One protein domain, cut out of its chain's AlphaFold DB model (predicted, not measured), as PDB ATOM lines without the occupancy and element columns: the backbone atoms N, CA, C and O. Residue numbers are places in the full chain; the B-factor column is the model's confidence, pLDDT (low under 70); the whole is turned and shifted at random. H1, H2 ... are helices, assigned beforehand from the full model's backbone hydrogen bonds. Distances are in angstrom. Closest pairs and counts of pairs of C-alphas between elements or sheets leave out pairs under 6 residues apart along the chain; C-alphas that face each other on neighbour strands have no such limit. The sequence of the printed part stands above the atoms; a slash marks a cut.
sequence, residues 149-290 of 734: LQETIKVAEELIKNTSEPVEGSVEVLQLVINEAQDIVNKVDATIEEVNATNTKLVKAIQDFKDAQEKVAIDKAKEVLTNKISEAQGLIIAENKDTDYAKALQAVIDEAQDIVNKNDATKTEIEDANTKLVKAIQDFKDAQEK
ATOM      1  N   LEU A 149     -38.233  23.706  -8.122       89.06
ATOM      2  CA  LEU A 149     -36.848  23.619  -7.650       89.06
ATOM      3  C   LEU A 149     -36.247  25.016  -7.410       89.06
ATOM      4  O   LEU A 149     -35.602  25.237  -6.389       89.06
ATOM      5  N   GLN A 150     -36.514  25.976  -8.305       90.19
ATOM      6  CA  GLN A 150     -36.093  27.377  -8.145       90.19
ATOM      7  C   GLN A 150     -36.702  28.047  -6.903       90.19
ATOM      8  O   GLN A 150     -36.034  28.843  -6.241       90.19
ATOM      9  N   GLU A 151     -37.961  27.752  -6.575       89.62
ATOM     10  CA  GLU A 151     -38.616  28.253  -5.361       89.62
ATOM     11  C   GLU A 151     -38.030  27.608  -4.093       89.62
ATOM     12  O   GLU A 151     -37.751  28.321  -3.127       89.62
ATOM     13  N   THR A 152     -37.757  26.300  -4.105       90.69
ATOM     14  CA  THR A 152     -37.109  25.591  -2.987       90.69
ATOM     15  C   THR A 152     -35.681  26.097  -2.728       90.69
ATOM     16  O   THR A 152     -35.302  26.267  -1.570       90.69
ATOM     17  N   ILE A 153     -34.909  26.408  -3.781       93.50
ATOM     18  CA  ILE A 153     -33.570  27.025  -3.672       93.50
ATOM     19  C   ILE A 153     -33.647  28.345  -2.902       93.50
ATOM     20  O   ILE A 153     -32.922  28.522  -1.926       93.50
ATOM     21  N   LYS A 154     -34.580  29.234  -3.271       92.94
ATOM     22  CA  LYS A 154     -34.764  30.516  -2.570       92.94
ATOM     23  C   LYS A 154     -35.083  30.324  -1.087       92.94
ATOM     24  O   LYS A 154     -34.554  31.053  -0.254       92.94
ATOM     25  N   VAL A 155     -35.923  29.341  -0.746       92.56
ATOM     26  CA  VAL A 155     -36.249  29.023   0.657       92.56
ATOM     27  C   VAL A 155     -35.002  28.594   1.431       92.56
ATOM     28  O   VAL A 155     -34.818  29.039   2.561       92.56
ATOM     29  N   ALA A 156     -34.150  27.751   0.845       91.81
ATOM     30  CA  ALA A 156     -32.916  27.294   1.481       91.81
ATOM     31  C   ALA A 156     -31.901  28.437   1.678       91.81
ATOM     32  O   ALA A 156     -31.342  28.581   2.765       91.81
ATOM     33  N   GLU A 157     -31.716  29.288   0.664       92.38
ATOM     34  CA  GLU A 157     -30.841  30.469   0.725       92.38
ATOM     35  C   GLU A 157     -31.306  31.473   1.794       92.38
ATOM     36  O   GLU A 157     -30.497  31.978   2.579       92.38
ATOM     37  N   GLU A 158     -32.615  31.744   1.873       91.75
ATOM     38  CA  GLU A 158     -33.189  32.597   2.920       91.75
ATOM     39  C   GLU A 158     -33.003  31.998   4.321       91.75
ATOM     40  O   GLU A 158     -32.756  32.736   5.276       91.75
ATOM     41  N   LEU A 159     -33.100  30.673   4.461       89.44
ATOM     42  CA  LEU A 159     -32.915  29.971   5.731       89.44
ATOM     43  C   LEU A 159     -31.482  30.132   6.261       89.44
ATOM     44  O   LEU A 159     -31.300  30.482   7.427       89.44
ATOM     45  N   ILE A 160     -30.477  29.952   5.395       88.06
ATOM     46  CA  ILE A 160     -29.064  30.183   5.735       88.06
ATOM     47  C   ILE A 160     -28.859  31.646   6.135       88.06
ATOM     48  O   ILE A 160     -28.304  31.924   7.195       88.06
ATOM     49  N   LYS A 161     -29.361  32.590   5.329       87.31
ATOM     50  CA  LYS A 161     -29.192  34.031   5.568       87.31
ATOM     51  C   LYS A 161     -29.790  34.501   6.898       87.31
ATOM     52  O   LYS A 161     -29.247  35.409   7.521       87.31
ATOM     53  N   ASN A 162     -30.907  33.910   7.315       84.50
ATOM     54  CA  ASN A 162     -31.609  34.278   8.547       84.50
ATOM     55  C   ASN A 162     -31.088  33.542   9.793       84.50
ATOM     56  O   ASN A 162     -31.590  33.777  10.891       84.50
ATOM     57  N   THR A 163     -30.100  32.661   9.644       81.19
ATOM     58  CA  THR A 163     -29.503  31.923  10.759       81.19
ATOM     59  C   THR A 163     -28.381  32.746  11.382       81.19
ATOM     60  O   THR A 163     -27.342  32.953  10.766       81.19
ATOM     61  N   SER A 164     -28.578  33.217  12.614       71.44
ATOM     62  CA  SER A 164     -27.562  33.987  13.345       71.44
ATOM     63  C   SER A 164     -26.472  33.113  13.972       71.44
ATOM     64  O   SER A 164     -25.343  33.566  14.120       71.44
ATOM     65  N   GLU A 165     -26.804  31.870  14.330       75.38
ATOM     66  CA  GLU A 165     -25.884  30.894  14.923       75.38
ATOM     67  C   GLU A 165     -26.023  29.552  14.190       75.38
ATOM     68  O   GLU A 165     -26.938  28.778  14.481       75.38
ATOM     69  N   PRO A 166     -25.174  29.284  13.186       71.38
ATOM     70  CA  PRO A 166     -25.252  28.044  12.432       71.38
ATOM     71  C   PRO A 166     -24.727  26.865  13.252       71.38
ATOM     72  O   PRO A 166     -23.718  26.972  13.947       71.38
ATOM     73  N   VAL A 167     -25.393  25.717  13.129       81.06
ATOM     74  CA  VAL A 167     -24.870  24.454  13.663       81.06
ATOM     75  C   VAL A 167     -23.675  24.041  12.812       81.06
ATOM     76  O   VAL A 167     -23.754  24.098  11.581       81.06
ATOM     77  N   GLU A 168     -22.579  23.638  13.447       81.88
ATOM     78  CA  GLU A 168     -21.347  23.238  12.764       81.88
ATOM     79  C   GLU A 168     -21.635  22.161  11.701       81.88
ATOM     80  O   GLU A 168     -22.392  21.220  11.946       81.88
ATOM     81  N   GLY A 169     -21.123  22.338  10.479       79.19
ATOM     82  CA  GLY A 169     -21.393  21.435   9.353       79.19
ATOM     83  C   GLY A 169     -22.747  21.622   8.651       79.19
ATOM     84  O   GLY A 169     -22.882  21.286   7.475       79.19
ATOM     85  N   SER A 170     -23.769  22.174   9.319       85.50
ATOM     86  CA  SER A 170     -25.140  22.229   8.773       85.50
ATOM     87  C   SER A 170     -25.289  23.166   7.566       85.50
ATOM     88  O   SER A 170     -25.929  22.808   6.577       85.50
ATOM     89  N   VAL A 171     -24.669  24.354   7.617       88.38
ATOM     90  CA  VAL A 171     -24.705  25.336   6.517       88.38
ATOM     91  C   VAL A 171     -23.974  24.801   5.296       88.38
ATOM     92  O   VAL A 171     -24.460  24.957   4.183       88.38
ATOM     93  N   GLU A 172     -22.837  24.135   5.495       89.19
ATOM     94  CA  GLU A 172     -22.033  23.550   4.420       89.19
ATOM     95  C   GLU A 172     -22.799  22.440   3.693       89.19
ATOM     96  O   GLU A 172     -22.824  22.419   2.463       89.19
ATOM     97  N   VAL A 173     -23.489  21.567   4.436       90.19
ATOM     98  CA  VAL A 173     -24.340  20.510   3.864       90.19
ATOM     99  C   VAL A 173     -25.508  21.101   3.075       90.19
ATOM    100  O   VAL A 173     -25.731  20.700   1.932       90.19
ATOM    101  N   LEU A 174     -26.237  22.076   3.634       92.94
ATOM    102  CA  LEU A 174     -27.360  22.705   2.933       92.94
ATOM    103  C   LEU A 174     -26.889  23.484   1.695       92.94
ATOM    104  O   LEU A 174     -27.499  23.370   0.634       92.94
ATOM    105  N   GLN A 175     -25.774  24.211   1.795       93.12
ATOM    106  CA  GLN A 175     -25.199  24.971   0.684       93.12
ATOM    107  C   GLN A 175     -24.721  24.067  -0.456       93.12
ATOM    108  O   GLN A 175     -24.890  24.412  -1.622       93.12
ATOM    109  N   LEU A 176     -24.169  22.891  -0.146       94.19
ATOM    110  CA  LEU A 176     -23.757  21.918  -1.158       94.19
ATOM    111  C   LEU A 176     -24.962  21.410  -1.964       94.19
ATOM    112  O   LEU A 176     -24.898  21.348  -3.192       94.19
ATOM    113  N   VAL A 177     -26.080  21.123  -1.294       94.25
ATOM    114  CA  VAL A 177     -27.318  20.678  -1.955       94.25
ATOM    115  C   VAL A 177     -27.999  21.822  -2.722       94.25
ATOM    116  O   VAL A 177     -28.581  21.581  -3.779       94.25
ATOM    117  N   ILE A 178     -27.891  23.071  -2.250       94.75
ATOM    118  CA  ILE A 178     -28.308  24.266  -3.010       94.75
ATOM    119  C   ILE A 178     -27.517  24.376  -4.320       94.75
ATOM    120  O   ILE A 178     -28.125  24.578  -5.370       94.75
ATOM    121  N   ASN A 179     -26.193  24.201  -4.273       94.69
ATOM    122  CA  ASN A 179     -25.340  24.276  -5.461       94.69
ATOM    123  C   ASN A 179     -25.700  23.169  -6.473       94.69
ATOM    124  O   ASN A 179     -25.894  23.457  -7.650       94.69
ATOM    125  N   GLU A 180     -25.901  21.925  -6.012       92.88
ATOM    126  CA  GLU A 180     -26.373  20.809  -6.858       92.88
ATOM    127  C   GLU A 180     -27.743  21.122  -7.497       92.88
ATOM    128  O   GLU A 180     -27.980  20.849  -8.675       92.88
ATOM    129  N   ALA A 181     -28.653  21.747  -6.743       93.38
ATOM    130  CA  ALA A 181     -29.948  22.189  -7.247       93.38
ATOM    131  C   ALA A 181     -29.835  23.299  -8.302       93.38
ATOM    132  O   ALA A 181     -30.543  23.256  -9.312       93.38
ATOM    133  N   GLN A 182     -28.937  24.264  -8.109       93.75
ATOM    134  CA  GLN A 182     -28.663  25.328  -9.076       93.75
ATOM    135  C   GLN A 182     -28.047  24.769 -10.367       93.75
ATOM    136  O   GLN A 182     -28.449  25.185 -11.455       93.75
ATOM    137  N   ASP A 183     -27.168  23.770 -10.275       93.31
ATOM    138  CA  ASP A 183     -26.597  23.082 -11.439       93.31
ATOM    139  C   ASP A 183     -27.685  22.397 -12.286       93.31
ATOM    140  O   ASP A 183     -27.718  22.553 -13.510       93.31
ATOM    141  N   ILE A 184     -28.651  21.717 -11.651       90.75
ATOM    142  CA  ILE A 184     -29.805  21.114 -12.346       90.75
ATOM    143  C   ILE A 184     -30.731  22.176 -12.952       90.75
ATOM    144  O   ILE A 184     -31.231  22.001 -14.071       90.75
ATOM    145  N   VAL A 185     -30.943  23.306 -12.267       87.19
ATOM    146  CA  VAL A 185     -31.685  24.446 -12.831       87.19
ATOM    147  C   VAL A 185     -30.999  24.974 -14.095       87.19
ATOM    148  O   VAL A 185     -31.685  25.209 -15.094       87.19
ATOM    149  N   ASN A 186     -29.669  25.062 -14.100       87.88
ATOM    150  CA  ASN A 186     -28.873  25.581 -15.216       87.88
ATOM    151  C   ASN A 186     -28.673  24.577 -16.373       87.88
ATOM    152  O   ASN A 186     -28.380  24.989 -17.497       87.88
ATOM    153  N   LYS A 187     -28.867  23.269 -16.147       87.31
ATOM    154  CA  LYS A 187     -28.710  22.207 -17.161       87.31
ATOM    155  C   LYS A 187     -29.830  22.218 -18.215       87.31
ATOM    156  O   LYS A 187     -30.970  21.883 -17.907       87.31
ATOM    157  N   VAL A 188     -29.532  22.568 -19.466       74.38
ATOM    158  CA  VAL A 188     -30.538  22.773 -20.537       74.38
ATOM    159  C   VAL A 188     -31.392  21.526 -20.833       74.38
ATOM    160  O   VAL A 188     -32.576  21.663 -21.122       74.38
ATOM    161  N   ASP A 189     -30.825  20.327 -20.705       75.94
ATOM    162  CA  ASP A 189     -31.438  19.025 -21.014       75.94
ATOM    163  C   ASP A 189     -31.796  18.191 -19.765       75.94
ATOM    164  O   ASP A 189     -31.903  16.968 -19.842       75.94
ATOM    165  N   ALA A 190     -31.962  18.828 -18.598       80.00
ATOM    166  CA  ALA A 190     -32.319  18.125 -17.363       80.00
ATOM    167  C   ALA A 190     -33.642  17.352 -17.499       80.00
ATOM    168  O   ALA A 190     -34.644  17.917 -17.951       80.00
ATOM    169  N   THR A 191     -33.682  16.095 -17.056       79.94
ATOM    170  CA  THR A 191     -34.921  15.300 -17.083       79.94
ATOM    171  C   THR A 191     -35.848  15.658 -15.917       79.94
ATOM    172  O   THR A 191     -35.422  16.216 -14.902       79.94
ATOM    173  N   ILE A 192     -37.136  15.322 -16.036       71.81
ATOM    174  CA  ILE A 192     -38.115  15.495 -14.948       71.81
ATOM    175  C   ILE A 192     -37.684  14.702 -13.702       71.81
ATOM    176  O   ILE A 192     -37.821  15.185 -12.578       71.81
ATOM    177  N   GLU A 193     -37.116  13.508 -13.885       76.19
ATOM    178  CA  GLU A 193     -36.575  12.689 -12.798       76.19
ATOM    179  C   GLU A 193     -35.395  13.373 -12.095       76.19
ATOM    180  O   GLU A 193     -35.348  13.363 -10.866       76.19
ATOM    181  N   GLU A 194     -34.481  14.007 -12.840       83.12
ATOM    182  CA  GLU A 194     -33.352  14.760 -12.275       83.12
ATOM    183  C   GLU A 194     -33.833  15.969 -11.454       83.12
ATOM    184  O   GLU A 194     -33.370  16.181 -10.332       83.12
ATOM    185  N   VAL A 195     -34.813  16.725 -11.961       83.25
ATOM    186  CA  VAL A 195     -35.401  17.874 -11.247       83.25
ATOM    187  C   VAL A 195     -36.123  17.431  -9.967       83.25
ATOM    188  O   VAL A 195     -35.900  18.010  -8.900       83.25
ATOM    189  N   ASN A 196     -36.947  16.381 -10.034       80.44
ATOM    190  CA  ASN A 196     -37.709  15.880  -8.884       80.44
ATOM    191  C   ASN A 196     -36.816  15.240  -7.810       80.44
ATOM    192  O   ASN A 196     -37.041  15.448  -6.611       80.44
ATOM    193  N   ALA A 197     -35.789  14.487  -8.215       85.69
ATOM    194  CA  ALA A 197     -34.832  13.885  -7.292       85.69
ATOM    195  C   ALA A 197     -34.051  14.961  -6.526       85.69
ATOM    196  O   ALA A 197     -33.955  14.898  -5.298       85.69
ATOM    197  N   THR A 198     -33.558  15.986  -7.225       91.00
ATOM    198  CA  THR A 198     -32.801  17.078  -6.601       91.00
ATOM    199  C   THR A 198     -33.680  17.966  -5.724       91.00
ATOM    200  O   THR A 198     -33.258  18.341  -4.631       91.00
ATOM    201  N   ASN A 199     -34.939  18.214  -6.104       86.44
ATOM    202  CA  ASN A 199     -35.888  18.907  -5.229       86.44
ATOM    203  C   ASN A 199     -36.151  18.118  -3.935       86.44
ATOM    204  O   ASN A 199     -36.170  18.700  -2.855       86.44
ATOM    205  N   THR A 200     -36.288  16.792  -4.019       88.62
ATOM    206  CA  THR A 200     -36.458  15.927  -2.837       88.62
ATOM    207  C   THR A 200     -35.236  15.982  -1.918       88.62
ATOM    208  O   THR A 200     -35.387  16.115  -0.702       88.62
ATOM    209  N   LYS A 201     -34.021  15.936  -2.486       91.81
ATOM    210  CA  LYS A 201     -32.772  16.109  -1.725       91.81
ATOM    211  C   LYS A 201     -32.711  17.470  -1.032       91.81
ATOM    212  O   LYS A 201     -32.385  17.522   0.149       91.81
ATOM    213  N   LEU A 202     -33.050  18.549  -1.737       93.00
ATOM    214  CA  LEU A 202     -33.013  19.905  -1.191       93.00
ATOM    215  C   LEU A 202     -34.052  20.111  -0.084       93.00
ATOM    216  O   LEU A 202     -33.717  20.647   0.967       93.00
ATOM    217  N   VAL A 203     -35.287  19.634  -0.269       89.00
ATOM    218  CA  VAL A 203     -36.323  19.664   0.780       89.00
ATOM    219  C   VAL A 203     -35.862  18.907   2.025       89.00
ATOM    220  O   VAL A 203     -36.033  19.405   3.137       89.00
ATOM    221  N   LYS A 204     -35.233  17.738   1.850       90.75
ATOM    222  CA  LYS A 204     -34.661  16.979   2.963       90.75
ATOM    223  C   LYS A 204     -33.539  17.753   3.663       90.75
ATOM    224  O   LYS A 204     -33.590  17.889   4.875       90.75
ATOM    225  N   ALA A 205     -32.595  18.329   2.918       90.38
ATOM    226  CA  ALA A 205     -31.503  19.120   3.489       90.38
ATOM    227  C   ALA A 205     -32.007  20.356   4.262       90.38
ATOM    228  O   ALA A 205     -31.469  20.687   5.316       90.38
ATOM    229  N   ILE A 206     -33.061  21.021   3.772       89.69
ATOM    230  CA  ILE A 206     -33.733  22.121   4.484       89.69
ATOM    231  C   ILE A 206     -34.314  21.634   5.816       89.69
ATOM    232  O   ILE A 206     -34.232  22.351   6.814       89.69
ATOM    233  N   GLN A 207     -34.944  20.456   5.832       88.94
ATOM    234  CA  GLN A 207     -35.518  19.889   7.048       88.94
ATOM    235  C   GLN A 207     -34.422  19.472   8.034       88.94
ATOM    236  O   GLN A 207     -34.457  19.924   9.173       88.94
ATOM    237  N   ASP A 208     -33.407  18.738   7.574       89.31
ATOM    238  CA  ASP A 208     -32.257  18.315   8.382       89.31
ATOM    239  C   ASP A 208     -31.556  19.531   9.030       89.31
ATOM    240  O   ASP A 208     -31.152  19.488  10.191       89.31
ATOM    241  N   PHE A 209     -31.462  20.656   8.309       89.44
ATOM    242  CA  PHE A 209     -30.923  21.913   8.834       89.44
ATOM    243  C   PHE A 209     -31.795  22.531   9.940       89.44
ATOM    244  O   PHE A 209     -31.268  23.011  10.944       89.44
ATOM    245  N   LYS A 210     -33.126  22.523   9.783       88.00
ATOM    246  CA  LYS A 210     -34.054  23.013  10.818       88.00
ATOM    247  C   LYS A 210     -34.023  22.133  12.059       88.00
ATOM    248  O   LYS A 210     -33.939  22.667  13.160       88.00
ATOM    249  N   ASP A 211     -34.027  20.819  11.870       86.38
ATOM    250  CA  ASP A 211     -33.968  19.844  12.957       86.38
ATOM    251  C   ASP A 211     -32.655  19.998  13.743       86.38
ATOM    252  O   ASP A 211     -32.652  19.970  14.973       86.38
ATOM    253  N   ALA A 212     -31.537  20.253  13.048       86.75
ATOM    254  CA  ALA A 212     -30.258  20.555  13.688       86.75
ATOM    255  C   ALA A 212     -30.313  21.837  14.538       86.75
ATOM    256  O   ALA A 212     -29.829  21.836  15.673       86.75
ATOM    257  N   GLN A 213     -30.911  22.920  14.030       85.50
ATOM    258  CA  GLN A 213     -31.068  24.161  14.801       85.50
ATOM    259  C   GLN A 213     -31.974  23.994  16.017       85.50
ATOM    260  O   GLN A 213     -31.652  24.482  17.101       85.50
ATOM    261  N   GLU A 214     -33.103  23.310  15.844       86.56
ATOM    262  CA  GLU A 214     -34.038  23.040  16.931       86.56
ATOM    263  C   GLU A 214     -33.367  22.212  18.028       86.56
ATOM    264  O   GLU A 214     -33.477  22.554  19.206       86.56
ATOM    265  N   LYS A 215     -32.570  21.207  17.648       86.81
ATOM    266  CA  LYS A 215     -31.780  20.410  18.588       86.81
ATOM    267  C   LYS A 215     -30.810  21.264  19.411       86.81
ATOM    268  O   LYS A 215     -30.802  21.148  20.630       86.81
ATOM    269  N   VAL A 216     -30.042  22.162  18.786       86.81
ATOM    270  CA  VAL A 216     -29.119  23.054  19.522       86.81
ATOM    271  C   VAL A 216     -29.872  23.994  20.468       86.81
ATOM    272  O   VAL A 216     -29.421  24.242  21.586       86.81
ATOM    273  N   ALA A 217     -31.032  24.512  20.055       86.94
ATOM    274  CA  ALA A 217     -31.863  25.347  20.919       86.94
ATOM    275  C   ALA A 217     -32.395  24.571  22.138       86.94
ATOM    276  O   ALA A 217     -32.419  25.115  23.244       86.94
ATOM    277  N   ILE A 218     -32.786  23.307  21.947       91.62
ATOM    278  CA  ILE A 218     -33.186  22.386  23.018       91.62
ATOM    279  C   ILE A 218     -32.008  22.106  23.959       91.62
ATOM    280  O   ILE A 218     -32.173  22.219  25.171       91.62
ATOM    281  N   ASP A 219     -30.818  21.814  23.426       90.25
ATOM    282  CA  ASP A 219     -29.618  21.530  24.223       90.25
ATOM    283  C   ASP A 219     -29.246  22.726  25.120       90.25
ATOM    284  O   ASP A 219     -29.046  22.563  26.326       90.25
ATOM    285  N   LYS A 220     -29.263  23.952  24.576       90.00
ATOM    286  CA  LYS A 220     -29.052  25.184  25.360       90.00
ATOM    287  C   LYS A 220     -30.124  25.387  26.435       90.00
ATOM    288  O   LYS A 220     -29.813  25.787  27.554       90.00
ATOM    289  N   ALA A 221     -31.393  25.116  26.124       93.56
ATOM    290  CA  ALA A 221     -32.472  25.223  27.105       93.56
ATOM    291  C   ALA A 221     -32.304  24.200  28.246       93.56
ATOM    292  O   ALA A 221     -32.506  24.543  29.414       93.56
ATOM    293  N   LYS A 222     -31.875  22.967  27.934       95.12
ATOM    294  CA  LYS A 222     -31.549  21.942  28.939       95.12
ATOM    295  C   LYS A 222     -30.372  22.347  29.817       95.12
ATOM    296  O   LYS A 222     -30.407  22.076  31.014       95.12
ATOM    297  N   GLU A 223     -29.358  23.004  29.260       95.31
ATOM    298  CA  GLU A 223     -28.230  23.535  30.034       95.31
ATOM    299  C   GLU A 223     -28.703  24.566  31.072       95.31
ATOM    300  O   GLU A 223     -28.376  24.453  32.254       95.31
ATOM    301  N   VAL A 224     -29.548  25.521  30.665       95.75
ATOM    302  CA  VAL A 224     -30.150  26.510  31.580       95.75
ATOM    303  C   VAL A 224     -30.937  25.824  32.698       95.75
ATOM    304  O   VAL A 224     -30.747  26.157  33.871       95.75
ATOM    305  N   LEU A 225     -31.775  24.840  32.356       97.50
ATOM    306  CA  LEU A 225     -32.540  24.073  33.341       97.50
ATOM    307  C   LEU A 225     -31.619  23.291  34.292       97.50
ATOM    308  O   LEU A 225     -31.829  23.320  35.501       97.50
ATOM    309  N   THR A 226     -30.562  22.659  33.779       97.50
ATOM    310  CA  THR A 226     -29.571  21.907  34.575       97.50
ATOM    311  C   THR A 226     -28.859  22.802  35.592       97.50
ATOM    312  O   THR A 226     -28.711  22.434  36.762       97.50
ATOM    313  N   ASN A 227     -28.470  24.010  35.180       96.81
ATOM    314  CA  ASN A 227     -27.877  24.997  36.081       96.81
ATOM    315  C   ASN A 227     -28.862  25.406  37.185       96.81
ATOM    316  O   ASN A 227     -28.481  25.518  38.352       96.81
ATOM    317  N   LYS A 228     -30.145  25.573  36.842       97.94
ATOM    318  CA  LYS A 228     -31.181  25.928  37.817       97.94
ATOM    319  C   LYS A 228     -31.518  24.782  38.773       97.94
ATOM    320  O   LYS A 228     -31.751  25.038  39.952       97.94
ATOM    321  N   ILE A 229     -31.473  23.533  38.301       98.12
ATOM    322  CA  ILE A 229     -31.563  22.328  39.141       98.12
ATOM    323  C   ILE A 229     -30.429  22.318  40.165       98.12
ATOM    324  O   ILE A 229     -30.682  22.131  41.352       98.12
ATOM    325  N   SER A 230     -29.198  22.589  39.728       97.25
ATOM    326  CA  SER A 230     -28.035  22.633  40.620       97.25
ATOM    327  C   SER A 230     -28.165  23.736  41.682       97.25
ATOM    328  O   SER A 230     -27.866  23.501  42.852       97.25
ATOM    329  N   GLU A 231     -28.669  24.923  41.315       96.69
ATOM    330  CA  GLU A 231     -28.993  25.988  42.279       96.69
ATOM    331  C   GLU A 231     -30.026  25.517  43.314       96.69
ATOM    332  O   GLU A 231     -29.821  25.702  44.512       96.69
ATOM    333  N   ALA A 232     -31.116  24.889  42.867       97.00
ATOM    334  CA  ALA A 232     -32.178  24.397  43.738       97.00
ATOM    335  C   ALA A 232     -31.690  23.303  44.701       97.00
ATOM    336  O   ALA A 232     -31.985  23.358  45.895       97.00
ATOM    337  N   GLN A 233     -30.900  22.346  44.205       96.44
ATOM    338  CA  GLN A 233     -30.279  21.299  45.021       96.44
ATOM    339  C   GLN A 233     -29.367  21.896  46.098       96.44
ATOM    340  O   GLN A 233     -29.379  21.432  47.233       96.44
ATOM    341  N   GLY A 234     -28.629  22.964  45.776       95.94
ATOM    342  CA  GLY A 234     -27.779  23.670  46.735       95.94
ATOM    343  C   GLY A 234     -28.533  24.340  47.892       95.94
ATOM    344  O   GLY A 234     -27.930  24.610  48.929       95.94
ATOM    345  N   LEU A 235     -29.840  24.599  47.752       96.06
ATOM    346  CA  LEU A 235     -30.676  25.164  48.819       96.06
ATOM    347  C   LEU A 235     -31.141  24.107  49.832       96.06
ATOM    348  O   LEU A 235     -31.410  24.439  50.993       96.06
ATOM    349  N   ILE A 236     -31.235  22.846  49.401       95.06
ATOM    350  CA  ILE A 236     -31.632  21.718  50.241       95.06
ATOM    351  C   ILE A 236     -30.389  21.206  50.971       95.06
ATOM    352  O   ILE A 236     -29.534  20.523  50.416       95.06
ATOM    353  N   ILE A 237     -30.301  21.539  52.252       92.88
ATOM    354  CA  ILE A 237     -29.176  21.198  53.123       92.88
ATOM    355  C   ILE A 237     -29.645  20.318  54.282       92.88
ATOM    356  O   ILE A 237     -30.838  20.160  54.536       92.88
ATOM    357  N   ALA A 238     -28.698  19.758  55.036       87.94
ATOM    358  CA  ALA A 238     -29.002  18.857  56.149       87.94
ATOM    359  C   ALA A 238     -29.975  19.450  57.189       87.94
ATOM    360  O   ALA A 238     -30.738  18.705  57.793       87.94
ATOM    361  N   GLU A 239     -29.958  20.771  57.372       89.44
ATOM    362  CA  GLU A 239     -30.755  21.501  58.365       89.44
ATOM    363  C   GLU A 239     -32.222  21.696  57.957       89.44
ATOM    364  O   GLU A 239     -33.076  21.866  58.824       89.44
ATOM    365  N   ASN A 240     -32.531  21.677  56.655       90.88
ATOM    366  CA  ASN A 240     -33.879  21.944  56.142       90.88
ATOM    367  C   ASN A 240     -34.469  20.800  55.303       90.88
ATOM    368  O   ASN A 240     -35.664  20.834  55.022       90.88
ATOM    369  N   LYS A 241     -33.686  19.769  54.957       89.81
ATOM    370  CA  LYS A 241     -34.096  18.652  54.084       89.81
ATOM    371  C   LYS A 241     -35.400  17.957  54.487       89.81
ATOM    372  O   LYS A 241     -36.130  17.479  53.627       89.81
ATOM    373  N   ASP A 242     -35.702  17.902  55.783       92.31
ATOM    374  CA  ASP A 242     -36.856  17.162  56.305       92.31
ATOM    375  C   ASP A 242     -38.130  18.021  56.384       92.31
ATOM    376  O   ASP A 242     -39.203  17.515  56.728       92.31
ATOM    377  N   THR A 243     -38.033  19.309  56.039       93.94
ATOM    378  CA  THR A 243     -39.158  20.249  56.034       93.94
ATOM    379  C   THR A 243     -40.065  20.047  54.822       93.94
ATOM    380  O   THR A 243     -39.632  19.591  53.763       93.94
ATOM    381  N   ASP A 244     -41.338  20.414  54.959       93.94
ATOM    382  CA  ASP A 244     -42.317  20.237  53.883       93.94
ATOM    383  C   ASP A 244     -41.988  21.087  52.648       93.94
ATOM    384  O   ASP A 244     -42.156  20.626  51.521       93.94
ATOM    385  N   TYR A 245     -41.442  22.291  52.843       93.75
ATOM    386  CA  TYR A 245     -41.020  23.156  51.740       93.75
ATOM    387  C   TYR A 245     -39.762  22.631  51.025       93.75
ATOM    388  O   TYR A 245     -39.671  22.752  49.805       93.75
ATOM    389  N   ALA A 246     -38.826  21.980  51.730       95.62
ATOM    390  CA  ALA A 246     -37.689  21.309  51.089       95.62
ATOM    391  C   ALA A 246     -38.121  20.081  50.281       95.62
ATOM    392  O   ALA A 246     -37.660  19.900  49.157       95.62
ATOM    393  N   LYS A 247     -39.058  19.278  50.804       95.06
ATOM    394  CA  LYS A 247     -39.645  18.148  50.065       95.06
ATOM    395  C   LYS A 247     -40.395  18.610  48.815       95.06
ATOM    396  O   LYS A 247     -40.281  17.974  47.772       95.06
ATOM    397  N   ALA A 248     -41.131  19.720  48.904       96.12
ATOM    398  CA  ALA A 248     -41.820  20.309  47.758       96.12
ATOM    399  C   ALA A 248     -40.834  20.782  46.675       96.12
ATOM    400  O   ALA A 248     -41.042  20.491  45.500       96.12
ATOM    401  N   LEU A 249     -39.736  21.448  47.061       97.69
ATOM    402  CA  LEU A 249     -38.676  21.830  46.124       97.69
ATOM    403  C   LEU A 249     -38.003  20.598  45.499       97.69
ATOM    404  O   LEU A 249     -37.793  20.579  44.289       97.69
ATOM    405  N   GLN A 250     -37.723  19.558  46.294       97.50
ATOM    406  CA  GLN A 250     -37.128  18.312  45.806       97.50
ATOM    407  C   GLN A 250     -38.002  17.633  44.746       97.50
ATOM    408  O   GLN A 250     -37.486  17.226  43.715       97.50
ATOM    409  N   ALA A 251     -39.321  17.579  44.945       97.12
ATOM    410  CA  ALA A 251     -40.229  17.003  43.953       97.12
ATOM    411  C   ALA A 251     -40.164  17.742  42.602       97.12
ATOM    412  O   ALA A 251     -40.144  17.112  41.548       97.12
ATOM    413  N   VAL A 252     -40.072  19.078  42.621       98.00
ATOM    414  CA  VAL A 252     -39.949  19.884  41.391       98.00
ATOM    415  C   VAL A 252     -38.560  19.745  40.755       98.00
ATOM    416  O   VAL A 252     -38.447  19.773  39.530       98.00
ATOM    417  N   ILE A 253     -37.504  19.568  41.560       98.12
ATOM    418  CA  ILE A 253     -36.161  19.215  41.074       98.12
ATOM    419  C   ILE A 253     -36.201  17.879  40.327       98.12
ATOM    420  O   ILE A 253     -35.672  17.800  39.219       98.12
ATOM    421  N   ASP A 254     -36.837  16.861  40.907       97.75
ATOM    422  CA  ASP A 254     -36.934  15.524  40.316       97.75
ATOM    423  C   ASP A 254     -37.701  15.577  38.979       97.75
ATOM    424  O   ASP A 254     -37.204  15.085  37.965       97.75
ATOM    425  N   GLU A 255     -38.839  16.286  38.931       97.12
ATOM    426  CA  GLU A 255     -39.584  16.540  37.685       97.12
ATOM    427  C   GLU A 255     -38.722  17.240  36.619       97.12
ATOM    428  O   GLU A 255     -38.738  16.866  35.444       97.12
ATOM    429  N   ALA A 256     -37.957  18.267  37.002       97.62
ATOM    430  CA  ALA A 256     -37.084  18.987  36.080       97.62
ATOM    431  C   ALA A 256     -35.937  18.102  35.561       97.62
ATOM    432  O   ALA A 256     -35.585  18.176  34.379       97.62
ATOM    433  N   GLN A 257     -35.375  17.242  36.414       97.38
ATOM    434  CA  GLN A 257     -34.325  16.292  36.048       97.38
ATOM    435  C   GLN A 257     -34.837  15.250  35.044       97.38
ATOM    436  O   GLN A 257     -34.137  14.940  34.076       97.38
ATOM    437  N   ASP A 258     -36.069  14.770  35.219       97.19
ATOM    438  CA  ASP A 258     -36.727  13.867  34.274       97.19
ATOM    439  C   ASP A 258     -36.881  14.508  32.884       97.19
ATOM    440  O   ASP A 258     -36.599  13.863  31.870       97.19
ATOM    441  N   ILE A 259     -37.239  15.798  32.812       96.94
ATOM    442  CA  ILE A 259     -37.325  16.543  31.542       96.94
ATOM    443  C   ILE A 259     -35.952  16.712  30.879       96.94
ATOM    444  O   ILE A 259     -35.830  16.535  29.664       96.94
ATOM    445  N   VAL A 260     -34.895  17.003  31.646       95.25
ATOM    446  CA  VAL A 260     -33.522  17.067  31.108       95.25
ATOM    447  C   VAL A 260     -33.097  15.711  30.528       95.25
ATOM    448  O   VAL A 260     -32.537  15.660  29.428       95.25
ATOM    449  N   ASN A 261     -33.424  14.614  31.216       94.69
ATOM    450  CA  ASN A 261     -33.072  13.247  30.820       94.69
ATOM    451  C   ASN A 261     -33.920  12.697  29.654       94.69
ATOM    452  O   ASN A 261     -33.536  11.712  29.022       94.69
ATOM    453  N   LYS A 262     -35.062  13.319  29.340       94.31
ATOM    454  CA  LYS A 262     -35.947  12.909  28.243       94.31
ATOM    455  C   LYS A 262     -35.320  13.231  26.876       94.31
ATOM    456  O   LYS A 262     -35.072  14.392  26.546       94.31
ATOM    457  N   ASN A 263     -35.065  12.202  26.064       87.44
ATOM    458  CA  ASN A 263     -34.368  12.326  24.772       87.44
ATOM    459  C   ASN A 263     -35.136  13.139  23.715       87.44
ATOM    460  O   ASN A 263     -34.512  13.764  22.866       87.44
ATOM    461  N   ASP A 264     -36.465  13.138  23.772       88.12
ATOM    462  CA  ASP A 264     -37.379  13.824  22.852       88.12
ATOM    463  C   ASP A 264     -38.102  15.007  23.521       88.12
ATOM    464  O   ASP A 264     -39.204  15.379  23.118       88.12
ATOM    465  N   ALA A 265     -37.503  15.589  24.567       92.75
ATOM    466  CA  ALA A 265     -38.048  16.770  25.229       92.75
ATOM    467  C   ALA A 265     -38.172  17.937  24.241       92.75
ATOM    468  O   ALA A 265     -37.205  18.330  23.587       92.75
ATOM    469  N   THR A 266     -39.363  18.517  24.173       93.12
ATOM    470  CA  THR A 266     -39.628  19.710  23.372       93.12
ATOM    471  C   THR A 266     -39.151  20.966  24.099       93.12
ATOM    472  O   THR A 266     -39.061  21.005  25.328       93.12
ATOM    473  N   LYS A 267     -38.895  22.043  23.347       90.62
ATOM    474  CA  LYS A 267     -38.509  23.341  23.922       90.62
ATOM    475  C   LYS A 267     -39.514  23.841  24.972       90.62
ATOM    476  O   LYS A 267     -39.104  24.300  26.033       90.62
ATOM    477  N   THR A 268     -40.809  23.692  24.700       92.19
ATOM    478  CA  THR A 268     -41.883  24.096  25.618       92.19
ATOM    479  C   THR A 268     -41.833  23.323  26.936       92.19
ATOM    480  O   THR A 268     -41.926  23.932  27.993       92.19
ATOM    481  N   GLU A 269     -41.619  22.001  26.899       95.69
ATOM    482  CA  GLU A 269     -41.520  21.187  28.120       95.69
ATOM    483  C   GLU A 269     -40.363  21.642  29.026       95.69
ATOM    484  O   GLU A 269     -40.508  21.670  30.248       95.69
ATOM    485  N   ILE A 270     -39.231  22.040  28.436       97.00
ATOM    486  CA  ILE A 270     -38.058  22.530  29.176       97.00
ATOM    487  C   ILE A 270     -38.319  23.915  29.780       97.00
ATOM    488  O   ILE A 270     -37.991  24.155  30.944       97.00
ATOM    489  N   GLU A 271     -38.918  24.830  29.014       95.69
ATOM    490  CA  GLU A 271     -39.259  26.180  29.483       95.69
ATOM    491  C   GLU A 271     -40.306  26.148  30.612       95.69
ATOM    492  O   GLU A 271     -40.174  26.876  31.605       95.69
ATOM    493  N   ASP A 272     -41.295  25.256  30.514       96.94
ATOM    494  CA  ASP A 272     -42.300  25.031  31.555       96.94
ATOM    495  C   ASP A 272     -41.670  24.454  32.831       96.94
ATOM    496  O   ASP A 272     -41.945  24.942  33.934       96.94
ATOM    497  N   ALA A 273     -40.785  23.458  32.704       97.75
ATOM    498  CA  ALA A 273     -40.047  22.891  33.834       97.75
ATOM    499  C   ALA A 273     -39.169  23.944  34.531       97.75
ATOM    500  O   ALA A 273     -39.186  24.051  35.758       97.75
ATOM    501  N   ASN A 274     -38.470  24.786  33.762       96.88
ATOM    502  CA  ASN A 274     -37.674  25.883  34.311       96.88
ATOM    503  C   ASN A 274     -38.542  26.905  35.059       96.88
ATOM    504  O   ASN A 274     -38.194  27.325  36.161       96.88
ATOM    505  N   THR A 275     -39.697  27.274  34.502       97.44
ATOM    506  CA  THR A 275     -40.635  28.210  35.143       97.44
ATOM    507  C   THR A 275     -41.170  27.655  36.465       97.44
ATOM    508  O   THR A 275     -41.193  28.368  37.472       97.44
ATOM    509  N   LYS A 276     -41.553  26.369  36.493       97.69
ATOM    510  CA  LYS A 276     -41.971  25.683  37.725       97.69
ATOM    511  C   LYS A 276     -40.858  25.665  38.771       97.69
ATOM    512  O   LYS A 276     -41.114  26.002  39.924       97.69
ATOM    513  N   LEU A 277     -39.633  25.322  38.370       98.12
ATOM    514  CA  LEU A 277     -38.490  25.249  39.278       98.12
ATOM    515  C   LEU A 277     -38.116  26.622  39.851       98.12
ATOM    516  O   LEU A 277     -37.898  26.740  41.054       98.12
ATOM    517  N   VAL A 278     -38.108  27.677  39.030       97.88
ATOM    518  CA  VAL A 278     -37.885  29.062  39.488       97.88
ATOM    519  C   VAL A 278     -38.905  29.457  40.554       97.88
ATOM    520  O   VAL A 278     -38.524  30.021  41.580       97.88
ATOM    521  N   LYS A 279     -40.186  29.135  40.341       96.81
ATOM    522  CA  LYS A 279     -41.236  29.405  41.325       96.81
ATOM    523  C   LYS A 279     -41.020  28.611  42.616       96.81
ATOM    524  O   LYS A 279     -41.054  29.201  43.687       96.81
ATOM    525  N   ALA A 280     -40.723  27.314  42.519       97.25
ATOM    526  CA  ALA A 280     -40.472  26.466  43.684       97.25
ATOM    527  C   ALA A 280     -39.268  26.944  44.516       97.25
ATOM    528  O   ALA A 280     -39.315  26.913  45.744       97.25
ATOM    529  N   ILE A 281     -38.205  27.436  43.866       97.12
ATOM    530  CA  ILE A 281     -37.056  28.057  44.543       97.12
ATOM    531  C   ILE A 281     -37.486  29.304  45.329       97.12
ATOM    532  O   ILE A 281     -37.011  29.514  46.445       97.12
ATOM    533  N   GLN A 282     -38.350  30.149  44.758       96.62
ATOM    534  CA  GLN A 282     -38.837  31.344  45.449       96.62
ATOM    535  C   GLN A 282     -39.739  30.972  46.632       96.62
ATOM    536  O   GLN A 282     -39.481  31.424  47.744       96.62
ATOM    537  N   ASP A 283     -40.705  30.074  46.419       95.81
ATOM    538  CA  ASP A 283     -41.606  29.580  47.469       95.81
ATOM    539  C   ASP A 283     -40.811  28.966  48.643       95.81
ATOM    540  O   ASP A 283     -41.147  29.161  49.812       95.81
ATOM    541  N   PHE A 284     -39.706  28.267  48.347       96.06
ATOM    542  CA  PHE A 284     -38.778  27.742  49.350       96.06
ATOM    543  C   PHE A 284     -38.100  28.852  50.165       96.06
ATOM    544  O   PHE A 284     -38.035  28.759  51.393       96.06
ATOM    545  N   LYS A 285     -37.582  29.896  49.503       94.38
ATOM    546  CA  LYS A 285     -36.916  31.026  50.175       94.38
ATOM    547  C   LYS A 285     -37.892  31.787  51.071       94.38
ATOM    548  O   LYS A 285     -37.561  32.044  52.226       94.38
ATOM    549  N   ASP A 286     -39.100  32.045  50.580       93.00
ATOM    550  CA  ASP A 286     -40.156  32.733  51.329       93.00
ATOM    551  C   ASP A 286     -40.579  31.920  52.567       93.00
ATOM    552  O   ASP A 286     -40.730  32.462  53.666       93.00
ATOM    553  N   ALA A 287     -40.712  30.594  52.431       93.38
ATOM    554  CA  ALA A 287     -41.000  29.710  53.560       93.38
ATOM    555  C   ALA A 287     -39.873  29.715  54.606       93.38
ATOM    556  O   ALA A 287     -40.143  29.724  55.812       93.38
ATOM    557  N   GLN A 288     -38.615  29.732  54.164       92.00
ATOM    558  CA  GLN A 288     -37.457  29.759  55.053       92.00
ATOM    559  C   GLN A 288     -37.350  31.094  55.810       92.00
ATOM    560  O   GLN A 288     -37.095  31.100  57.018       92.00
ATOM    561  N   GLU A 289     -37.610  32.218  55.136       92.19
ATOM    562  CA  GLU A 289     -37.683  33.541  55.762       92.19
ATOM    563  C   GLU A 289     -38.805  33.606  56.804       92.19
ATOM    564  O   GLU A 289     -38.576  34.059  57.929       92.19
ATOM    565  N   LYS A 290     -39.984  33.059  56.487       91.75
ATOM    566  CA  LYS A 290     -41.100  32.978  57.435       91.75
ATOM    567  C   LYS A 290     -40.725  32.212  58.707       91.75
ATOM    568  O   LYS A 290     -40.965  32.707  59.803       91.75
TER     569      LYS A 290
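What this domain is: This is residues 149 to 290 of the 734 residues of an uncharacterized protein of Entomoplasma freundtii (UniProt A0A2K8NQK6). One very long helix, H3, makes the axis of a rod, with a helical hairpin packed beside each of its ends: H1 and H2 beside its first part, H4 and H5 beside its last part. Each end is a three-helix bundle, and H3 runs through both, so that the two bundles share it. The printed part has 142 residues with five named helices in the order H1, H2, H3, H4, H5, no named strand, and the class is all helix. The whole is extended, with a radius of gyration of the C-alphas of 23.6 A and spans of 79 by 24 by 20 A.

Where its parts are: H3 holds residues 192 to 235 and is 64.9 A long, from C-alpha 192 at (-38.115, 15.495, -14.948) to C-alpha 235 at (-30.676, 25.164, 48.819). Before it come H1, residues 149 to 161, 18.5 A long, which begins with C-alpha 149 at (-36.848, 23.619, -7.650), and H2, residues 170 to 186, 24.5 A long. After it come H4, residues 244 to 261, 25.8 A long, and H5, residues 267 to 290, 35.0 A long, which ends with C-alpha 290 at (-41.100, 32.978, 57.435).

How they stand to each other: H3 is the hub and touches the four other helices, each with a part of its length alone. With residues 194 to 212 it touches H2, at a shallow tilt of 14 degrees, opposite ways; the closest C-alphas are those of Leu 174 and Ala 205, 5.5 A apart. With residues 195 to 206 it touches H1, at a shallow tilt of 26 degrees, the same way; the closest C-alphas, of Leu 149 and Asn 199, are 5.4 A apart. H1 and H2 form a helical hairpin and touch, with the C-alphas of Ile 153 and Ile 178 closest at 6.0 A. Farther along, H3 touches H5 with residues 217 to 232, at a shallow tilt of 9 degrees, the same way; the closest C-alphas, of Ile 218 and Lys 267, are 5.5 A apart. With residues 222 to 233 it touches H4, at a shallow tilt of 23 degrees, opposite ways; the closest C-alphas, of Lys 222 and Val 260, are 5.7 A apart. H4 and H5 form a helical hairpin, with the C-alphas of Ala 256 and Ala 273 closest at 5.4 A. H1 and H2 are both apart from H4 and H5. The five helices are a bundle, up and down, each running against the one before it. In H1, H2, H3, H4 and H5 every O i to N i+4 pair is within hydrogen-bond range.

The domain as a whole: The two C-alphas farthest apart, of Asp 189 and Lys 290, are 80.3 A from each other. The printed part has no cut. The links H2 to H3 and H4 to H5 are tight, and H1 to H2 and H3 to H4 are short. Residues 188 to 193, of which 192 and 193 belong to H3, stand free. The mean pLDDT of the printed part is 91.2, and no printed residue is under 70.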